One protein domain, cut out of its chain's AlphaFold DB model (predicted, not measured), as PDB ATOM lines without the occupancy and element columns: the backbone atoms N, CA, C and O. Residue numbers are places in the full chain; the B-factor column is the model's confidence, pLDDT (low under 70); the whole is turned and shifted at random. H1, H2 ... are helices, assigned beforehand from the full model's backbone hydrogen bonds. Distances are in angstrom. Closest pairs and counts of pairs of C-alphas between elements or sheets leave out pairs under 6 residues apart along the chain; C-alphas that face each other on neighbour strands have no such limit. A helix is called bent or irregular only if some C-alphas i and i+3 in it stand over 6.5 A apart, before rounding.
ATOM      1  N   ASN A  38     -98.873 153.209 -24.366       82.56
ATOM      2  CA  ASN A  38     -99.987 153.879 -23.695       82.56
ATOM      3  C   ASN A  38    -101.124 152.910 -23.358       82.56
ATOM      4  O   ASN A  38    -101.660 152.963 -22.252       82.56
ATOM      5  N   SER A  39    -101.454 151.979 -24.258       84.06
ATOM      6  CA  SER A  39    -102.436 150.922 -23.984       84.06
ATOM      7  C   SER A  39    -102.000 150.024 -22.821       84.06
ATOM      8  O   SER A  39    -102.789 149.756 -21.914       84.06
ATOM      9  N   LEU A  40    -100.724 149.628 -22.784       86.19
ATOM     10  CA  LEU A  40    -100.168 148.791 -21.720       86.19
ATOM     11  C   LEU A  40    -100.152 149.507 -20.363       86.19
ATOM     12  O   LEU A  40    -100.545 148.925 -19.355       86.19
ATOM     13  N   VAL A  41     -99.734 150.773 -20.332       84.81
ATOM     14  CA  VAL A  41     -99.719 151.596 -19.114       84.81
ATOM     15  C   VAL A  41    -101.143 151.819 -18.605       84.81
ATOM     16  O   VAL A  41    -101.410 151.652 -17.415       84.81
ATOM     17  N   ARG A  42    -102.091 152.109 -19.501       84.69
ATOM     18  CA  ARG A  42    -103.510 152.282 -19.161       84.69
ATOM     19  C   ARG A  42    -104.144 150.987 -18.647       84.69
ATOM     20  O   ARG A  42    -104.938 151.029 -17.709       84.69
ATOM     21  N   ALA A  43    -103.758 149.841 -19.210       87.56
ATOM     22  CA  ALA A  43    -104.161 148.526 -18.721       87.56
ATOM     23  C   ALA A  43    -103.575 148.227 -17.330       87.56
ATOM     24  O   ALA A  43    -104.297 147.759 -16.454       87.56
ATOM     25  N   ALA A  44    -102.300 148.554 -17.098       84.62
ATOM     26  CA  ALA A  44    -101.627 148.346 -15.814       84.62
ATOM     27  C   ALA A  44    -102.195 149.220 -14.680       84.62
ATOM     28  O   ALA A  44    -102.186 148.806 -13.524       84.62
ATOM     29  N   ILE A  45    -102.711 150.410 -15.006       82.75
ATOM     30  CA  ILE A  45    -103.352 151.331 -14.049       82.75
ATOM     31  C   ILE A  45    -104.822 150.946 -13.781       82.75
ATOM     32  O   ILE A  45    -105.419 151.414 -12.815       82.75
ATOM     33  N   GLY A  46    -105.392 150.030 -14.570       78.38
ATOM     34  CA  GLY A  46    -106.660 149.378 -14.246       78.38
ATOM     35  C   GLY A  46    -107.927 150.142 -14.639       78.38
ATOM     36  O   GLY A  46    -108.942 149.991 -13.963       78.38
ATOM     37  N   GLY A  47    -107.942 150.931 -15.721       59.59
ATOM     38  CA  GLY A  47    -109.220 151.521 -16.146       59.59
ATOM     39  C   GLY A  47    -109.208 152.414 -17.383       59.59
ATOM     40  O   GLY A  47    -108.444 153.367 -17.493       59.59
ATOM     41  N   ALA A  48    -110.136 152.130 -18.296       61.03
ATOM     42  CA  ALA A  48    -110.238 152.630 -19.666       61.03
ATOM     43  C   ALA A  48    -110.723 154.091 -19.855       61.03
ATOM     44  O   ALA A  48    -111.171 154.431 -20.951       61.03
ATOM     45  N   ALA A  49    -110.633 154.972 -18.849       66.75
ATOM     46  CA  ALA A  49    -111.310 156.281 -18.901       66.75
ATOM     47  C   ALA A  49    -110.470 157.519 -18.530       66.75
ATOM     48  O   ALA A  49    -111.015 158.618 -18.515       66.75
ATOM     49  N   LEU A  50    -109.166 157.399 -18.259       73.75
ATOM     50  CA  LEU A  50    -108.331 158.585 -18.012       73.75
ATOM     51  C   LEU A  50    -107.972 159.273 -19.331       73.75
ATOM     52  O   LEU A  50    -107.459 158.605 -20.231       73.75
ATOM     53  N   ALA A  51    -108.241 160.574 -19.458       84.25
ATOM     54  CA  ALA A  51    -107.809 161.362 -20.614       84.25
ATOM     55  C   ALA A  51    -106.302 161.161 -20.861       84.25
ATOM     56  O   ALA A  51    -105.551 160.930 -19.910       84.25
ATOM     57  N   GLU A  52    -105.861 161.212 -22.124       79.31
ATOM     58  CA  GLU A  52    -104.443 161.011 -22.481       79.31
ATOM     59  C   GLU A  52    -103.527 161.919 -21.637       79.31
ATOM     60  O   GLU A  52    -102.540 161.445 -21.070       79.31
ATOM     61  N   ASP A  53    -103.954 163.163 -21.411       83.62
ATOM     62  CA  ASP A  53    -103.254 164.155 -20.589       83.62
ATOM     63  C   ASP A  53    -103.070 163.732 -19.119       83.62
ATOM     64  O   ASP A  53    -102.086 164.099 -18.475       83.62
ATOM     65  N   ASP A  54    -104.004 162.968 -18.550       87.19
ATOM     66  CA  ASP A  54    -103.926 162.524 -17.154       87.19
ATOM     67  C   ASP A  54    -103.052 161.277 -17.000       87.19
ATOM     68  O   ASP A  54    -102.365 161.121 -15.985       87.19
ATOM     69  N   VAL A  55    -103.006 160.423 -18.030       85.56
ATOM     70  CA  VAL A  55    -102.055 159.304 -18.101       85.56
ATOM     71  C   VAL A  55    -100.627 159.839 -18.185       85.56
ATOM     72  O   VAL A  55     -99.752 159.360 -17.463       85.56
ATOM     73  N   GLU A  56    -100.394 160.870 -18.998       87.31
ATOM     74  CA  GLU A  56     -99.078 161.496 -19.135       87.31
ATOM     75  C   GLU A  56     -98.639 162.209 -17.847       87.31
ATOM     76  O   GLU A  56     -97.517 162.000 -17.383       87.31
ATOM     77  N   LYS A  57     -99.525 162.972 -17.188       91.81
ATOM     78  CA  LYS A  57     -99.226 163.576 -15.873       91.81
ATOM     79  C   LYS A  57     -98.892 162.522 -14.821       91.81
ATOM     80  O   LYS A  57     -97.970 162.719 -14.028       91.81
ATOM     81  N   TYR A  58     -99.621 161.406 -14.799       88.69
ATOM     82  CA  TYR A  58     -99.344 160.303 -13.882       88.69
ATOM     83  C   TYR A  58     -97.985 159.655 -14.175       88.69
ATOM     84  O   TYR A  58     -97.196 159.429 -13.253       88.69
ATOM     85  N   LEU A  59     -97.670 159.425 -15.453       89.38
ATOM     86  CA  LEU A  59     -96.377 158.900 -15.884       89.38
ATOM     87  C   LEU A  59     -95.237 159.850 -15.493       89.38
ATOM     88  O   LEU A  59     -94.253 159.412 -14.897       89.38
ATOM     89  N   ALA A  60     -95.396 161.152 -15.732       93.88
ATOM     90  CA  ALA A  60     -94.434 162.173 -15.333       93.88
ATOM     91  C   ALA A  60     -94.214 162.178 -13.810       93.88
ATOM     92  O   ALA A  60     -93.073 162.191 -13.348       93.88
ATOM     93  N   GLN A  61     -95.284 162.084 -13.010       93.88
ATOM     94  CA  GLN A  61     -95.175 161.971 -11.551       93.88
ATOM     95  C   GLN A  61     -94.473 160.681 -11.109       93.88
ATOM     96  O   GLN A  61     -93.692 160.705 -10.154       93.88
ATOM     97  N   MET A  62     -94.727 159.558 -11.783       93.50
ATOM     98  CA  MET A  62     -94.074 158.282 -11.496       93.50
ATOM     99  C   MET A  62     -92.573 158.345 -11.805       93.50
ATOM    100  O   MET A  62     -91.762 157.990 -10.947       93.50
ATOM    101  N   ILE A  63     -92.200 158.895 -12.965       93.56
ATOM    102  CA  ILE A  63     -90.804 159.115 -13.367       93.56
ATOM    103  C   ILE A  63     -90.106 160.068 -12.390       93.56
ATOM    104  O   ILE A  63     -88.997 159.776 -11.949       93.56
ATOM    105  N   MET A  64     -90.746 161.171 -11.984       96.00
ATOM    106  CA  MET A  64     -90.175 162.099 -11.000       96.00
ATOM    107  C   MET A  64     -89.942 161.432  -9.639       96.00
ATOM    108  O   MET A  64     -88.881 161.621  -9.041       96.00
ATOM    109  N   LYS A  65     -90.890 160.622  -9.148       96.06
ATOM    110  CA  LYS A  65     -90.730 159.873  -7.888       96.06
ATOM    111  C   LYS A  65     -89.598 158.850  -7.977       96.06
ATOM    112  O   LYS A  65     -88.791 158.755  -7.052       96.06
ATOM    113  N   GLU A  66     -89.501 158.115  -9.083       93.75
ATOM    114  CA  GLU A  66     -88.434 157.134  -9.289       93.75
ATOM    115  C   GLU A  66     -87.063 157.811  -9.436       93.75
ATOM    116  O   GLU A  66     -86.082 157.364  -8.838       93.75
ATOM    117  N   ALA A  67     -86.996 158.930 -10.160       94.00
ATOM    118  CA  ALA A  67     -85.791 159.741 -10.295       94.00
ATOM    119  C   ALA A  67     -85.331 160.293  -8.939       94.00
ATOM    120  O   ALA A  67     -84.151 160.199  -8.614       94.00
ATOM    121  N   GLN A  68     -86.248 160.792  -8.102       95.06
ATOM    122  CA  GLN A  68     -85.925 161.232  -6.740       95.06
ATOM    123  C   GLN A  68     -85.455 160.075  -5.851       95.06
ATOM    124  O   GLN A  68     -84.508 160.245  -5.086       95.06
ATOM    125  N   ALA A  69     -86.064 158.890  -5.955       93.25
ATOM    126  CA  ALA A  69     -85.623 157.710  -5.212       93.25
ATOM    127  C   ALA A  69     -84.216 157.256  -5.642       93.25
ATOM    128  O   ALA A  69     -83.381 156.947  -4.792       93.25
ATOM    129  N   LYS A  70     -83.925 157.263  -6.950       89.88
ATOM    130  CA  LYS A  70     -82.585 156.998  -7.495       89.88
ATOM    131  C   LYS A  70     -81.579 158.062  -7.056       89.88
ATOM    132  O   LYS A  70     -80.475 157.704  -6.663       89.88
ATOM    133  N   LYS A  71     -81.978 159.337  -7.035       91.38
ATOM    134  CA  LYS A  71     -81.151 160.443  -6.539       91.38
ATOM    135  C   LYS A  71     -80.804 160.270  -5.060       91.38
ATOM    136  O   LYS A  71     -79.635 160.351  -4.723       91.38
ATOM    137  N   LYS A  72     -81.776 159.949  -4.198       93.19
ATOM    138  CA  LYS A  72     -81.525 159.663  -2.773       93.19
ATOM    139  C   LYS A  72     -80.579 158.477  -2.587       93.19
ATOM    140  O   LYS A  72     -79.601 158.591  -1.865       93.19
ATOM    141  N   LYS A  73     -80.802 157.377  -3.317       86.19
ATOM    142  CA  LYS A  73     -79.882 156.225  -3.311       86.19
ATOM    143  C   LYS A  73     -78.475 156.609  -3.773       86.19
ATOM    144  O   LYS A  73     -77.501 156.115  -3.219       86.19
ATOM    145  N   TYR A  74     -78.359 157.485  -4.767       86.50
ATOM    146  CA  TYR A  74     -77.073 158.006  -5.219       86.50
ATOM    147  C   TYR A  74     -76.421 158.935  -4.190       86.50
ATOM    148  O   TYR A  74     -75.217 158.863  -3.995       86.50
ATOM    149  N   GLU A  75     -77.183 159.781  -3.503       87.94
ATOM    150  CA  GLU A  75     -76.662 160.642  -2.435       87.94
ATOM    151  C   GLU A  75     -76.184 159.812  -1.226       87.94
ATOM    152  O   GLU A  75     -75.149 160.125  -0.643       87.94
ATOM    153  N   GLU A  76     -76.882 158.720  -0.892       87.06
ATOM    154  CA  GLU A  76     -76.533 157.817   0.216       87.06
ATOM    155  C   GLU A  76     -75.337 156.902  -0.102       87.06
ATOM    156  O   GLU A  76     -74.427 156.748   0.714       87.06
ATOM    157  N   ILE A  77     -75.338 156.270  -1.279       86.06
ATOM    158  CA  ILE A  77     -74.412 155.179  -1.637       86.06
ATOM    159  C   ILE A  77     -73.322 155.666  -2.621       86.06
ATOM    160  O   ILE A  77     -72.277 155.032  -2.806       86.06
ATOM    161  N   GLY A  78     -73.515 156.820  -3.259       85.38
ATOM    162  CA  GLY A  78     -72.616 157.374  -4.272       85.38
ATOM    163  C   GLY A  78     -72.644 156.601  -5.592       85.38
ATOM    164  O   GLY A  78     -73.563 155.838  -5.895       85.38
ATOM    165  N   ILE A  79     -71.562 156.732  -6.368       76.06
ATOM    166  CA  ILE A  79     -71.325 155.984  -7.623       76.06
ATOM    167  C   ILE A  79     -71.425 154.467  -7.401       76.06
ATOM    168  O   ILE A  79     -71.759 153.715  -8.317       76.06
ATOM    169  N   SER A  80     -71.195 154.004  -6.169       67.25
ATOM    170  CA  SER A  80     -71.262 152.585  -5.860       67.25
ATOM    171  C   SER A  80     -72.665 151.985  -6.062       67.25
ATOM    172  O   SER A  80     -72.741 150.824  -6.465       67.25
ATOM    173  N   ALA A  81     -73.734 152.794  -5.991       68.88
ATOM    174  CA  ALA A  81     -75.125 152.384  -6.227       68.88
ATOM    175  C   ALA A  81     -75.367 151.841  -7.643       68.88
ATOM    176  O   ALA A  81     -76.177 150.940  -7.841       68.88
ATOM    177  N   TYR A  82     -74.643 152.376  -8.629       63.38
ATOM    178  CA  TYR A  82     -74.748 151.958 -10.027       63.38
ATOM    179  C   TYR A  82     -73.801 150.808 -10.374       63.38
ATOM    180  O   TYR A  82     -73.991 150.134 -11.378       63.38
ATOM    181  N   THR A  83     -72.799 150.544  -9.531       65.31
ATOM    182  CA  THR A  83     -71.846 149.445  -9.753       65.31
ATOM    183  C   THR A  83     -72.277 148.132  -9.107       65.31
ATOM    184  O   THR A  83     -71.777 147.079  -9.490       65.31
ATOM    185  N   GLU A  84     -73.179 148.164  -8.119       60.06
ATOM    186  CA  GLU A  84     -73.528 146.990  -7.307       60.06
ATOM    187  C   GLU A  84     -74.379 145.946  -8.030       60.06
ATOM    188  O   GLU A  84     -74.226 144.757  -7.744       60.06
ATOM    189  N   ALA A  85     -75.171 146.350  -9.028       59.81
ATOM    190  CA  ALA A  85     -75.914 145.413  -9.870       59.81
ATOM    191  C   ALA A  85     -74.991 144.523 -10.736       59.81
ATOM    192  O   ALA A  85     -75.361 143.396 -11.052       59.81
ATOM    193  N   ASP A  86     -73.757 144.968 -11.019       55.97
ATOM    194  CA  ASP A  86     -72.826 144.299 -11.943       55.97
ATOM    195  C   ASP A  86     -71.512 143.808 -11.309       55.97
ATOM    196  O   ASP A  86     -70.626 143.283 -11.990       55.97
ATOM    197  N   ARG A  87     -71.372 143.858  -9.975       56.53
ATOM    198  CA  ARG A  87     -70.175 143.305  -9.295       56.53
ATOM    199  C   ARG A  87     -69.981 141.798  -9.520       56.53
ATOM    200  O   ARG A  87     -68.881 141.283  -9.305       56.53
ATOM    201  N   ASN A  88     -71.017 141.091  -9.973       56.97
ATOM    202  CA  ASN A  88     -70.956 139.663 -10.286       56.97
ATOM    203  C   ASN A  88     -70.862 139.325 -11.785       56.97
ATOM    204  O   ASN A  88     -70.567 138.170 -12.093       56.97
ATOM    205  N   THR A  89     -71.052 140.274 -12.705       57.97
ATOM    206  CA  THR A  89     -71.131 139.999 -14.157       57.97
ATOM    207  C   THR A  89     -69.808 140.226 -14.893       57.97
ATOM    208  O   THR A  89     -69.581 139.621 -15.937       57.97
ATOM    209  N   LEU A  90     -68.864 140.971 -14.309       63.75
ATOM    210  CA  LEU A  90     -67.555 141.249 -14.916       63.75
ATOM    211  C   LEU A  90     -66.395 140.848 -14.002       63.75
ATOM    212  O   LEU A  90     -65.437 141.599 -13.839       63.75
ATOM    213  N   LYS A  91     -66.432 139.653 -13.392       74.94
ATOM    214  CA  LYS A  91     -65.202 139.094 -12.807       74.94
ATOM    215  C   LYS A  91     -64.199 138.948 -13.956       74.94
ATOM    216  O   LYS A  91     -64.401 138.056 -14.784       74.94
ATOM    217  N   PRO A  92     -63.131 139.773 -14.029       74.00
ATOM    218  CA  PRO A  92     -62.162 139.638 -15.099       74.00
ATOM    219  C   PRO A  92     -61.645 138.211 -15.044       74.00
ATOM    220  O   PRO A  92     -61.402 137.676 -13.953       74.00
TER     221      PRO A  92
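AT A GLANCE: This is residues 38 to 92 of the 487 residues of an uncharacterized protein of Synchytrium microbalum (UniProt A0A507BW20). One long straight helix, H2, makes most of the length, and a short helix sits near each of its ends, H1 by its first residues and H3 making a corner at its last ones, both on the same side of H2, like a wide open bracket. There is no packed core: the stretch of H2 from residue 60 to 69 stands free, and residues 83 to 92, of which 83 to 86 belong to H3, stick out at the far end. The printed part has 55 residues with three named helices, in the order H1, H2, H3, and no named strand; the class is all helix. It is extended, with a radius of gyration of the C-alphas of 16.8 A and spans of 51 by 24 by 13 A.

IN THESE COORDINATES: Find C-alpha 38 at (-99.987, 153.879, -23.695); there H1 begins, and it holds residues 38 to 45, 10.5 A from first to last C-alpha. Go on through residues 46 to 51 to C-alpha 52 at (-104.443, 161.011, -22.481), where H2 begins; it holds residues 52 to 77 and runs 37.0 A to C-alpha 77 at (-74.412, 155.179, -1.637). After Gly 78 and Ile 79 comes H3, residues 80 to 86, 10.4 A long, ending at C-alpha 86 at (-72.826, 144.299, -11.943). H3 is only just irregular: C-alphas 82 and 85 are 6.6 A apart.

HOW THE PARTS SIT: Start with H1 and look across to H2: the two are close but not clearly touching, and their closest C-alphas, those of Arg 42 and Val 55, are 7.2 A apart. Their lines stand at 70.0 degrees, only just about perpendicular. Then go to the other end of H2, where it touches H3 only at the corner by their link, and only just, with 3 pairs of C-alphas within 8 A. H2 touches H3 with residues 73 to 74 alone; the closest C-alphas of the two helices are those of Tyr 74 and Ala 81, 6.0 A apart. H2 and H3 are about perpendicular at 78 degrees. H1 and H3 are apart. In H1 and H2 every O i to N i+4 pair is within hydrogen-bond range; in H3 it is 1 of 3, beside 2 of 4 O i to N i+3 pairs.

THE WHOLE: Look for the two C-alphas farthest apart at Ala 49 and Pro 92, 52.0 A from each other; the outline is only just a rod. The printed part has no cut. The link from H1 to H2 is short, with 6 residues, and the link from H2 to H3 is tight, with 2. The mean pLDDT of the printed part is 80.6; read the B-factor column at residues 47 to 49 and 80 to 90 and you will find the model's confidence under 70.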